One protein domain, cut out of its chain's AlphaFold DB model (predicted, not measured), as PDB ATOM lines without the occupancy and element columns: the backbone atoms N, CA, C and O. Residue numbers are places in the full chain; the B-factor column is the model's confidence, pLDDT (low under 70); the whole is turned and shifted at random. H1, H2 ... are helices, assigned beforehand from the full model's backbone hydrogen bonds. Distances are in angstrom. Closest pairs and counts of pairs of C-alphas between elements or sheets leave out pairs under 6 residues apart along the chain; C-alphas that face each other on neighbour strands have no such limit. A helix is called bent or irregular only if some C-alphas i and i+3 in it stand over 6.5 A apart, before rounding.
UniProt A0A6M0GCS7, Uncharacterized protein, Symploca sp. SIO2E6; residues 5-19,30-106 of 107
ATOM      1  N   GLU A   5     263.816 229.094 210.734       85.75
ATOM      2  CA  GLU A   5     264.690 230.243 210.461       85.75
ATOM      3  C   GLU A   5     265.921 229.858 209.625       85.75
ATOM      4  O   GLU A   5     266.343 230.612 208.747       85.75
ATOM      5  N   LEU A   6     266.486 228.667 209.852       85.50
ATOM      6  CA  LEU A   6     267.597 228.149 209.055       85.50
ATOM      7  C   LEU A   6     267.129 227.793 207.640       85.50
ATOM      8  O   LEU A   6     267.827 228.077 206.671       85.50
ATOM      9  N   ILE A   7     265.938 227.206 207.512       86.62
ATOM     10  CA  ILE A   7     265.324 226.896 206.213       86.62
ATOM     11  C   ILE A   7     265.116 228.179 205.398       86.62
ATOM     12  O   ILE A   7     265.474 228.234 204.221       86.62
ATOM     13  N   GLU A   8     264.576 229.231 206.013       86.81
ATOM     14  CA  GLU A   8     264.385 230.524 205.355       86.81
ATOM     15  C   GLU A   8     265.722 231.157 204.941       86.81
ATOM     16  O   GLU A   8     265.873 231.593 203.797       86.81
ATOM     17  N   ALA A   9     266.727 231.114 205.823       87.25
ATOM     18  CA  ALA A   9     268.076 231.576 205.514       87.25
ATOM     19  C   ALA A   9     268.680 230.851 204.303       87.25
ATOM     20  O   ALA A   9     269.252 231.488 203.417       87.25
ATOM     21  N   LEU A  10     268.529 229.526 204.238       88.19
ATOM     22  CA  LEU A  10     269.040 228.706 203.141       88.19
ATOM     23  C   LEU A  10     268.320 228.991 201.816       88.19
ATOM     24  O   LEU A  10     268.988 229.046 200.786       88.19
ATOM     25  N   ASN A  11     267.007 229.242 201.832       87.19
ATOM     26  CA  ASN A  11     266.260 229.665 200.641       87.19
ATOM     27  C   ASN A  11     266.761 231.007 200.095       87.19
ATOM     28  O   ASN A  11     266.995 231.150 198.896       87.19
ATOM     29  N   GLN A  12     266.961 231.995 200.968       85.31
ATOM     30  CA  GLN A  12     267.456 233.306 200.544       85.31
ATOM     31  C   GLN A  12     268.907 233.232 200.040       85.31
ATOM     32  O   GLN A  12     269.254 233.879 199.051       85.31
ATOM     33  N   LEU A  13     269.741 232.396 200.669       86.31
ATOM     34  CA  LEU A  13     271.097 232.104 200.200       86.31
ATOM     35  C   LEU A  13     271.107 231.424 198.837       86.31
ATOM     36  O   LEU A  13     271.959 231.736 198.014       86.31
ATOM     37  N   GLU A  14     270.182 230.506 198.584       85.69
ATOM     38  CA  GLU A  14     270.076 229.850 197.287       85.69
ATOM     39  C   GLU A  14     269.830 230.853 196.157       85.69
ATOM     40  O   GLU A  14     270.524 230.815 195.137       85.69
ATOM     41  N   LEU A  15     268.892 231.780 196.381       82.06
ATOM     42  CA  LEU A  15     268.585 232.867 195.454       82.06
ATOM     43  C   LEU A  15     269.802 233.781 195.255       82.06
ATOM     44  O   LEU A  15     270.159 234.087 194.118       82.06
ATOM     45  N   ALA A  16     270.472 234.169 196.344       80.69
ATOM     46  CA  ALA A  16     271.654 235.031 196.312       80.69
ATOM     47  C   ALA A  16     272.850 234.387 195.587       80.69
ATOM     48  O   ALA A  16     273.565 235.049 194.837       80.69
ATOM     49  N   LEU A  17     273.057 233.084 195.784       79.88
ATOM     50  CA  LEU A  17     274.136 232.318 195.162       79.88
ATOM     51  C   LEU A  17     273.822 231.910 193.712       79.88
ATOM     52  O   LEU A  17     274.682 231.324 193.054       79.88
ATOM     53  N   GLY A  18     272.615 232.198 193.209       77.12
ATOM     54  CA  GLY A  18     272.197 231.843 191.852       77.12
ATOM     55  C   GLY A  18     272.169 230.332 191.610       77.12
ATOM     56  O   GLY A  18     272.446 229.870 190.498       77.12
ATOM     57  N   ILE A  19     271.882 229.540 192.650       75.38
ATOM     58  CA  ILE A  19     271.814 228.082 192.538       75.38
ATOM     59  C   ILE A  19     270.508 227.727 191.827       75.38
ATOM     60  O   ILE A  19     269.451 227.598 192.428       75.38
ATOM     61  N   PRO A  30     263.680 220.503 198.230       78.81
ATOM     62  CA  PRO A  30     264.319 221.513 199.072       78.81
ATOM     63  C   PRO A  30     265.586 221.011 199.774       78.81
ATOM     64  O   PRO A  30     266.579 221.728 199.836       78.81
ATOM     65  N   GLU A  31     265.619 219.753 200.221       80.31
ATOM     66  CA  GLU A  31     266.787 219.171 200.889       80.31
ATOM     67  C   GLU A  31     268.026 219.145 199.983       80.31
ATOM     68  O   GLU A  31     269.133 219.455 200.428       80.31
ATOM     69  N   LEU A  32     267.850 218.811 198.700       82.75
ATOM     70  CA  LEU A  32     268.944 218.794 197.727       82.75
ATOM     71  C   LEU A  32     269.397 220.210 197.368       82.75
ATOM     72  O   LEU A  32     270.593 220.446 197.180       82.75
ATOM     73  N   ARG A  33     268.460 221.161 197.309       83.62
ATOM     74  CA  ARG A  33     268.747 222.587 197.102       83.62
ATOM     75  C   ARG A  33     269.581 223.150 198.254       83.62
ATOM     76  O   ARG A  33     270.672 223.674 198.029       83.62
ATOM     77  N   TYR A  34     269.156 222.910 199.493       86.00
ATOM     78  CA  TYR A  34     269.890 223.303 200.697       86.00
ATOM     79  C   TYR A  34     271.262 222.647 200.785       86.00
ATOM     80  O   TYR A  34     272.236 223.305 201.147       86.00
ATOM     81  N   PHE A  35     271.382 221.376 200.400       87.31
ATOM     82  CA  PHE A  35     272.680 220.709 200.371       87.31
ATOM     83  C   PHE A  35     273.660 221.397 199.412       87.31
ATOM     84  O   PHE A  35     274.840 221.536 199.738       87.31
ATOM     85  N   ARG A  36     273.182 221.879 198.256       87.19
ATOM     86  CA  ARG A  36     274.001 222.649 197.306       87.19
ATOM     87  C   ARG A  36     274.415 224.003 197.877       87.19
ATOM     88  O   ARG A  36     275.585 224.355 197.753       87.19
ATOM     89  N   VAL A  37     273.504 224.717 198.544       88.69
ATOM     90  CA  VAL A  37     273.822 225.968 199.262       88.69
ATOM     91  C   VAL A  37     274.924 225.727 200.289       88.69
ATOM     92  O   VAL A  37     275.951 226.400 200.275       88.69
ATOM     93  N   ILE A  38     274.747 224.723 201.147       89.50
ATOM     94  CA  ILE A  38     275.698 224.379 202.206       89.50
ATOM     95  C   ILE A  38     277.059 223.991 201.625       89.50
ATOM     96  O   ILE A  38     278.093 224.419 202.140       89.50
ATOM     97  N   ALA A  39     277.074 223.208 200.545       89.12
ATOM     98  CA  ALA A  39     278.304 222.827 199.861       89.12
ATOM     99  C   ALA A  39     279.046 224.049 199.297       89.12
ATOM    100  O   ALA A  39     280.268 224.135 199.424       89.12
ATOM    101  N   GLU A  40     278.323 225.010 198.721       88.81
ATOM    102  CA  GLU A  40     278.908 226.245 198.193       88.81
ATOM    103  C   GLU A  40     279.448 227.139 199.318       88.81
ATOM    104  O   GLU A  40     280.582 227.616 199.235       88.81
ATOM    105  N   VAL A  41     278.699 227.294 200.416       89.50
ATOM    106  CA  VAL A  41     279.174 228.005 201.615       89.50
ATOM    107  C   VAL A  41     280.444 227.351 202.148       89.50
ATOM    108  O   VAL A  41     281.440 228.036 202.362       89.50
ATOM    109  N   ARG A  42     280.466 226.021 202.294       90.06
ATOM    110  CA  ARG A  42     281.647 225.274 202.748       90.06
ATOM    111  C   ARG A  42     282.850 225.494 201.843       90.06
ATOM    112  O   ARG A  42     283.943 225.758 202.340       90.06
ATOM    113  N   LYS A  43     282.654 225.407 200.526       90.00
ATOM    114  CA  LYS A  43     283.711 225.613 199.529       90.00
ATOM    115  C   LYS A  43     284.374 226.983 199.675       90.00
ATOM    116  O   LYS A  43     285.578 227.087 199.466       90.00
ATOM    117  N   ARG A  44     283.609 228.016 200.038       88.25
ATOM    118  CA  ARG A  44     284.111 229.385 200.234       88.25
ATOM    119  C   ARG A  44     284.689 229.613 201.631       88.25
ATOM    120  O   ARG A  44     285.697 230.294 201.769       88.25
ATOM    121  N   LEU A  45     284.057 229.038 202.652       89.25
ATOM    122  CA  LEU A  45     284.344 229.303 204.060       89.25
ATOM    123  C   LEU A  45     285.521 228.477 204.597       89.25
ATOM    124  O   LEU A  45     286.400 229.016 205.260       89.25
ATOM    125  N   CYS A  46     285.583 227.180 204.290       90.94
ATOM    126  CA  CYS A  46     286.600 226.279 204.842       90.94
ATOM    127  C   CYS A  46     288.050 226.561 204.415       90.94
ATOM    128  O   CYS A  46     288.943 226.303 205.218       90.94
ATOM    129  N   PRO A  47     288.340 227.121 203.224       92.38
ATOM    130  CA  PRO A  47     289.686 227.607 202.917       92.38
ATOM    131  C   PRO A  47     290.173 228.706 203.873       92.38
ATOM    132  O   PRO A  47     291.373 228.841 204.078       92.38
ATOM    133  N   GLN A  48     289.250 229.458 204.483       89.56
ATOM    134  CA  GLN A  48     289.550 230.513 205.455       89.56
ATOM    135  C   GLN A  48     289.583 229.996 206.902       89.56
ATOM    136  O   GLN A  48     289.661 230.796 207.830       89.56
ATOM    137  N   LEU A  49     289.523 228.676 207.125       89.25
ATOM    138  CA  LEU A  49     289.396 228.086 208.461       89.25
ATOM    139  C   LEU A  49     290.487 228.569 209.422       89.25
ATOM    140  O   LEU A  49     290.169 228.996 210.525       89.25
ATOM    141  N   THR A  50     291.754 228.550 209.001       88.38
ATOM    142  CA  THR A  50     292.872 229.010 209.840       88.38
ATOM    143  C   THR A  50     292.701 230.472 210.247       88.38
ATOM    144  O   THR A  50     292.818 230.788 211.425       88.38
ATOM    145  N   LEU A  51     292.335 231.342 209.298       87.56
ATOM    146  CA  LEU A  51     292.094 232.761 209.555       87.56
ATOM    147  C   LEU A  51     290.936 232.967 210.539       87.56
ATOM    148  O   LEU A  51     291.086 233.701 211.511       87.56
ATOM    149  N   ILE A  52     289.798 232.303 210.313       86.88
ATOM    150  CA  ILE A  52     288.613 232.381 211.183       86.88
ATOM    151  C   ILE A  52     288.971 231.917 212.600       86.88
ATOM    152  O   ILE A  52     288.630 232.587 213.574       86.88
ATOM    153  N   THR A  53     289.676 230.790 212.721       85.31
ATOM    154  CA  THR A  53     290.084 230.234 214.013       85.31
ATOM    155  C   THR A  53     291.049 231.168 214.738       85.31
ATOM    156  O   THR A  53     290.875 231.407 215.932       85.31
ATOM    157  N   ASP A  54     292.030 231.745 214.048       86.94
ATOM    158  CA  ASP A  54     292.990 232.657 214.671       86.94
ATOM    159  C   ASP A  54     292.337 233.980 215.095       86.94
ATOM    160  O   ASP A  54     292.535 234.413 216.232       86.94
ATOM    161  N   LEU A  55     291.460 234.549 214.259       84.50
ATOM    162  CA  LEU A  55     290.645 235.715 214.618       84.50
ATOM    163  C   LEU A  55     289.733 235.431 215.822       84.50
ATOM    164  O   LEU A  55     289.592 236.268 216.713       84.50
ATOM    165  N   SER A  56     289.150 234.231 215.897       82.44
ATOM    166  CA  SER A  56     288.285 233.842 217.019       82.44
ATOM    167  C   SER A  56     289.036 233.674 218.345       82.44
ATOM    168  O   SER A  56     288.446 233.858 219.406       82.44
ATOM    169  N   LYS A  57     290.338 233.356 218.310       81.25
ATOM    170  CA  LYS A  57     291.181 233.282 219.517       81.25
ATOM    171  C   LYS A  57     291.536 234.669 220.045       81.25
ATOM    172  O   LYS A  57     291.705 234.832 221.252       81.25
ATOM    173  N   THR A  58     291.672 235.650 219.155       77.81
ATOM    174  CA  THR A  58     291.955 237.042 219.527       77.81
ATOM    175  C   THR A  58     290.707 237.789 219.983       77.81
ATOM    176  O   THR A  58     290.782 238.590 220.913       77.81
ATOM    177  N   SER A  59     289.553 237.495 219.385       65.00
ATOM    178  CA  SER A  59     288.276 238.077 219.791       65.00
ATOM    179  C   SER A  59     287.634 237.217 220.878       65.00
ATOM    180  O   SER A  59     286.982 236.221 220.578       65.00
ATOM    181  N   GLN A  60     287.811 237.599 222.149       56.91
ATOM    182  CA  GLN A  60     287.228 236.948 223.336       56.91
ATOM    183  C   GLN A  60     285.678 236.914 223.306       56.91
ATOM    184  O   GLN A  60     285.019 237.647 224.036       56.91
ATOM    185  N   GLY A  61     285.079 236.044 222.485       57.97
ATOM    186  CA  GLY A  61     283.636 235.759 222.472       57.97
ATOM    187  C   GLY A  61     282.880 236.050 221.169       57.97
ATOM    188  O   GLY A  61     281.681 235.798 221.110       57.97
ATOM    189  N   GLU A  62     283.536 236.517 220.105       82.19
ATOM    190  CA  GLU A  62     282.838 237.025 218.907       82.19
ATOM    191  C   GLU A  62     282.831 236.064 217.707       82.19
ATOM    192  O   GLU A  62     282.728 236.500 216.563       82.19
ATOM    193  N   ILE A  63     282.924 234.746 217.914       83.88
ATOM    194  CA  ILE A  63     283.002 233.797 216.786       83.88
ATOM    195  C   ILE A  63     281.818 233.928 215.812       83.88
ATOM    196  O   ILE A  63     281.993 233.787 214.605       83.88
ATOM    197  N   VAL A  64     280.627 234.273 216.316       86.00
ATOM    198  CA  VAL A  64     279.451 234.568 215.483       86.00
ATOM    199  C   VAL A  64     279.682 235.812 214.623       86.00
ATOM    200  O   VAL A  64     279.322 235.796 213.449       86.00
ATOM    201  N   THR A  65     280.295 236.865 215.167       86.50
ATOM    202  CA  THR A  65     280.637 238.095 214.434       86.50
ATOM    203  C   THR A  65     281.673 237.803 213.355       86.50
ATOM    204  O   THR A  65     281.421 238.090 212.192       86.50
ATOM    205  N   VAL A  66     282.768 237.113 213.703       87.19
ATOM    206  CA  VAL A  66     283.815 236.720 212.740       87.19
ATOM    207  C   VAL A  66     283.220 235.896 211.595       87.19
ATOM    208  O   VAL A  66     283.512 236.148 210.425       87.19
ATOM    209  N   LEU A  67     282.354 234.928 211.910       87.31
ATOM    210  CA  LEU A  67     281.659 234.133 210.898       87.31
ATOM    211  C   LEU A  67     280.697 234.981 210.063       87.31
ATOM    212  O   LEU A  67     280.649 234.802 208.851       87.31
ATOM    213  N   THR A  68     279.956 235.898 210.682       87.69
ATOM    214  CA  THR A  68     279.027 236.795 209.980       87.69
ATOM    215  C   THR A  68     279.776 237.671 208.984       87.69
ATOM    216  O   THR A  68     279.433 237.662 207.804       87.69
ATOM    217  N   ASP A  69     280.841 238.344 209.418       87.19
ATOM    218  CA  ASP A  69     281.661 239.216 208.572       87.19
ATOM    219  C   ASP A  69     282.321 238.432 207.436       87.19
ATOM    220  O   ASP A  69     282.309 238.856 206.278       87.19
ATOM    221  N   THR A  70     282.838 237.240 207.745       86.75
ATOM    222  CA  THR A  70     283.438 236.362 206.738       86.75
ATOM    223  C   THR A  70     282.402 235.930 205.703       86.75
ATOM    224  O   THR A  70     282.663 235.974 204.503       86.75
ATOM    225  N   LEU A  71     281.206 235.535 206.133       85.88
ATOM    226  CA  LEU A  71     280.132 235.143 205.223       85.88
ATOM    227  C   LEU A  71     279.635 236.326 204.386       85.88
ATOM    228  O   LEU A  71     279.423 236.146 203.189       85.88
ATOM    229  N   ILE A  72     279.513 237.526 204.963       86.94
ATOM    230  CA  ILE A  72     279.198 238.756 204.216       86.94
ATOM    231  C   ILE A  72     280.255 238.998 203.136       86.94
ATOM    232  O   ILE A  72     279.907 239.248 201.984       86.94
ATOM    233  N   ALA A  73     281.540 238.863 203.464       85.38
ATOM    234  CA  ALA A  73     282.618 239.047 202.496       85.38
ATOM    235  C   ALA A  73     282.607 237.986 201.376       85.38
ATOM    236  O   ALA A  73     282.900 238.299 200.223       85.38
ATOM    237  N   LEU A  74     282.266 236.733 201.695       82.50
ATOM    238  CA  LEU A  74     282.298 235.604 200.753       82.50
ATOM    239  C   LEU A  74     281.049 235.483 199.874       82.50
ATOM    240  O   LEU A  74     281.109 234.934 198.767       82.50
ATOM    241  N   ILE A  75     279.904 235.903 200.403       77.31
ATOM    242  CA  ILE A  75     278.599 235.747 199.763       77.31
ATOM    243  C   ILE A  75     278.150 237.085 199.180       77.31
ATOM    244  O   ILE A  75     277.515 237.070 198.138       77.31
ATOM    245  N   GLY A  76     278.565 238.216 199.753       69.75
ATOM    246  CA  GLY A  76     278.206 239.578 199.351       69.75
ATOM    247  C   GLY A  76     277.234 240.237 200.337       69.75
ATOM    248  O   GLY A  76     276.641 239.566 201.182       69.75
ATOM    249  N   ASN A  77     277.032 241.557 200.203       63.94
ATOM    250  CA  ASN A  77     276.048 242.351 200.961       63.94
ATOM    251  C   ASN A  77     274.604 242.041 200.515       63.94
ATOM    252  O   ASN A  77     273.870 242.905 200.033       63.94
ATOM    253  N   PHE A  78     274.200 240.781 200.627       64.38
ATOM    254  CA  PHE A  78     272.835 240.362 200.358       64.38
ATOM    255  C   PHE A  78     271.945 240.628 201.581       64.38
ATOM    256  O   PHE A  78     272.411 240.480 202.713       64.38
ATOM    257  N   PRO A  79     270.655 240.965 201.387       62.72
ATOM    258  CA  PRO A  79     269.670 241.080 202.462       62.72
ATOM    259  C   PRO A  79     269.245 239.681 202.938       62.72
ATOM    260  O   PRO A  79     268.081 239.313 202.880       62.72
ATOM    261  N   VAL A  80     270.224 238.873 203.332       66.38
ATOM    262  CA  VAL A  80     270.080 237.480 203.747       66.38
ATOM    263  C   VAL A  80     270.382 237.418 205.243       66.38
ATOM    264  O   VAL A  80     271.285 238.127 205.702       66.38
ATOM    265  N   PRO A  81     269.711 236.565 206.033       80.12
ATOM    266  CA  PRO A  81     270.010 236.373 207.448       80.12
ATOM    267  C   PRO A  81     271.317 235.579 207.634       80.12
ATOM    268  O   PRO A  81     271.342 234.487 208.202       80.12
ATOM    269  N   ILE A  82     272.440 236.143 207.175       84.75
ATOM    270  CA  ILE A  82     273.789 235.586 207.330       84.75
ATOM    271  C   ILE A  82     274.103 235.359 208.811       84.75
ATOM    272  O   ILE A  82     274.705 234.348 209.159       84.75
ATOM    273  N   ALA A  83     273.617 236.238 209.689       85.25
ATOM    274  CA  ALA A  83     273.736 236.075 211.132       85.25
ATOM    275  C   ALA A  83     273.091 234.769 211.636       85.25
ATOM    276  O   ALA A  83     273.624 234.137 212.545       85.25
ATOM    277  N   THR A  84     271.974 234.325 211.046       87.06
ATOM    278  CA  THR A  84     271.341 233.042 211.392       87.06
ATOM    279  C   THR A  84     272.243 231.881 210.993       87.06
ATOM    280  O   THR A  84     272.537 231.022 211.823       87.06
ATOM    281  N   LEU A  85     272.784 231.892 209.770       87.12
ATOM    282  CA  LEU A  85     273.742 230.870 209.342       87.12
ATOM    283  C   LEU A  85     275.001 230.865 210.224       87.12
ATOM    284  O   LEU A  85     275.438 229.804 210.664       87.12
ATOM    285  N   ALA A  86     275.554 232.040 210.525       87.38
ATOM    286  CA  ALA A  86     276.723 232.201 211.381       87.38
ATOM    287  C   ALA A  86     276.484 231.648 212.793       87.38
ATOM    288  O   ALA A  86     277.354 230.966 213.328       87.38
ATOM    289  N   LYS A  87     275.299 231.872 213.378       88.12
ATOM    290  CA  LYS A  87     274.911 231.290 214.674       88.12
ATOM    291  C   LYS A  87     274.891 229.763 214.629       88.12
ATOM    292  O   LYS A  87     275.461 229.129 215.512       88.12
ATOM    293  N   HIS A  88     274.288 229.168 213.598       87.25
ATOM    294  CA  HIS A  88     274.260 227.708 213.446       87.25
ATOM    295  C   HIS A  88     275.658 227.117 213.221       87.25
ATOM    296  O   HIS A  88     276.002 226.090 213.806       87.25
ATOM    297  N   LEU A  89     276.493 227.788 212.426       88.00
ATOM    298  CA  LEU A  89     277.887 227.395 212.216       88.00
ATOM    299  C   LEU A  89     278.723 227.525 213.492       88.00
ATOM    300  O   LEU A  89     279.516 226.635 213.785       88.00
ATOM    301  N   ALA A  90     278.525 228.587 214.273       86.75
ATOM    302  CA  ALA A  90     279.181 228.764 215.564       86.75
ATOM    303  C   ALA A  90     278.771 227.672 216.560       86.75
ATOM    304  O   ALA A  90     279.635 227.100 217.219       86.75
ATOM    305  N   ALA A  91     277.476 227.348 216.632       87.25
ATOM    306  CA  ALA A  91     276.956 226.298 217.506       87.25
ATOM    307  C   ALA A  91     277.473 224.902 217.124       87.25
ATOM    308  O   ALA A  91     277.728 224.075 217.995       87.25
ATOM    309  N   MET A  92     277.645 224.634 215.826       87.50
ATOM    310  CA  MET A  92     278.273 223.398 215.348       87.50
ATOM    311  C   MET A  92     279.792 223.377 215.566       87.50
ATOM    312  O   MET A  92     280.360 222.314 215.806       87.50
ATOM    313  N   GLY A  93     280.439 224.533 215.442       87.06
ATOM    314  CA  GLY A  93     281.881 224.664 215.284       87.06
ATOM    315  C   GLY A  93     282.289 224.609 213.810       87.06
ATOM    316  O   GLY A  93     281.948 223.679 213.075       87.06
ATOM    317  N   ILE A  94     283.068 225.601 213.372       86.81
ATOM    318  CA  ILE A  94     283.488 225.731 211.970       86.81
ATOM    319  C   ILE A  94     284.366 224.557 211.500       86.81
ATOM    320  O   ILE A  94     284.236 224.095 210.369       86.81
ATOM    321  N   GLU A  95     285.208 224.011 212.382       88.50
ATOM    322  CA  GLU A  95     286.024 222.828 212.086       88.50
ATOM    323  C   GLU A  95     285.161 221.590 211.823       88.50
ATOM    324  O   GLU A  95     285.413 220.836 210.881       88.50
ATOM    325  N   GLU A  96     284.118 221.395 212.632       88.88
ATOM    326  CA  GLU A  96     283.171 220.292 212.470       88.88
ATOM    327  C   GLU A  96     282.348 220.455 211.195       88.88
ATOM    328  O   GLU A  96     282.192 219.490 210.449       88.88
ATOM    329  N   PHE A  97     281.915 221.678 210.883       90.31
ATOM    330  CA  PHE A  97     281.253 221.987 209.617       90.31
ATOM    331  C   PHE A  97     282.126 221.640 208.403       90.31
ATOM    332  O   PHE A  97     281.651 221.053 207.426       90.31
ATOM    333  N   CYS A  98     283.422 221.951 208.469       89.75
ATOM    334  CA  CYS A  98     284.355 221.644 207.392       89.75
ATOM    335  C   CYS A  98     284.626 220.142 207.222       89.75
ATOM    336  O   CYS A  98     284.985 219.729 206.112       89.75
ATOM    337  N   LYS A  99     284.415 219.324 208.263       88.44
ATOM    338  CA  LYS A  99     284.492 217.854 208.201       88.44
ATOM    339  C   LYS A  99     283.181 217.223 207.727       88.44
ATOM    340  O   LYS A  99     283.207 216.403 206.813       88.44
ATOM    341  N   ASP A 100     282.050 217.613 208.318       85.69
ATOM    342  CA  ASP A 100     280.724 217.056 208.034       85.69
ATOM    343  C   ASP A 100     279.642 218.146 207.957       85.69
ATOM    344  O   ASP A 100     278.957 218.480 208.926       85.69
ATOM    345  N   GLN A 101     279.427 218.636 206.739       80.25
ATOM    346  CA  GLN A 101     278.429 219.660 206.433       80.25
ATOM    347  C   GLN A 101     276.977 219.194 206.641       80.25
ATOM    348  O   GLN A 101     276.074 220.021 206.771       80.25
ATOM    349  N   SER A 102     276.727 217.875 206.673       80.31
ATOM    350  CA  SER A 102     275.369 217.325 206.803       80.31
ATOM    351  C   SER A 102     274.766 217.587 208.182       80.31
ATOM    352  O   SER A 102     273.543 217.590 208.329       80.31
ATOM    353  N   LYS A 103     275.610 217.844 209.190       80.25
ATOM    354  CA  LYS A 103     275.176 218.169 210.551       80.25
ATOM    355  C   LYS A 103     274.326 219.434 210.605       80.25
ATOM    356  O   LYS A 103     273.480 219.531 211.485       80.25
ATOM    357  N   LEU A 104     274.492 220.364 209.659       81.19
ATOM    358  CA  LEU A 104     273.767 221.641 209.672       81.19
ATOM    359  C   LEU A 104     272.265 221.428 209.464       81.19
ATOM    360  O   LEU A 104     271.455 222.152 210.019       81.19
ATOM    361  N   LEU A 105     271.902 220.398 208.698       79.88
ATOM    362  CA  LEU A 105     270.515 220.043 208.396       79.88
ATOM    363  C   LEU A 105     269.891 219.094 209.434       79.88
ATOM    364  O   LEU A 105     268.704 218.787 209.337       79.88
ATOM    365  N   LYS A 106     270.690 218.577 210.378       71.56
ATOM    366  CA  LYS A 106     270.259 217.604 211.398       71.56
ATOM    367  C   LYS A 106     269.943 218.241 212.755       71.56
ATOM    368  O   LYS A 106     269.346 217.555 213.583       71.56
TER     369      LYS A 106
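Overview. This is residues 5 to 19 and 30 to 106 of the 107 residues of an uncharacterized protein of Symploca sp. SIO2E6 (UniProt A0A6M0GCS7). The long helix H2 bends into an L; H3 packs on both arms and crosses H4 in the middle, while H1, H5 and H6 pack on arm H2a. The 92 printed residues, all helix in class, have six named helices, H1 to H6, and no named strand. The whole is compact, radius of gyration of the C-alphas 12.2 A, spanning 37 by 27 by 22 A.

Along the chain. H1, residues 5 to 16, begins at C-alpha 5 (264.690, 230.243, 210.461). H2, residues 30 to 58, one helix by its hydrogen bonds, is bent, C-alphas 47 and 50 being 7.7 A apart: H2a, 30 to 47, is 26.4 A long; H2b is 50 to 58. H3 is 63 to 75, H4 82 to 92, H5 94 to 99; H6, 101 to 105, ends at C-alpha 105 (270.515, 220.043, 208.396).

Arrangement. H1 touches H2a, about perpendicular at 75 degrees; closest C-alphas Glu 14 and Val 37, 5.7 A. H3 and H4 touch; closest C-alphas Leu 67 and Ala 86, 5.3 A. Every O i to N i+4 pair is within hydrogen-bond range in H1, H2b, H3, H4 and H5, 13 of 14 in H2a, 0 of 1 in H6, with 2 of 2 O i to N i+3.

Size, cuts and confidence. Residues 20 to 29 are cut out, C-alphas 19 and 30 being 11.9 A apart. Residues 59 to 61 and 76 to 80 have pLDDT under 70.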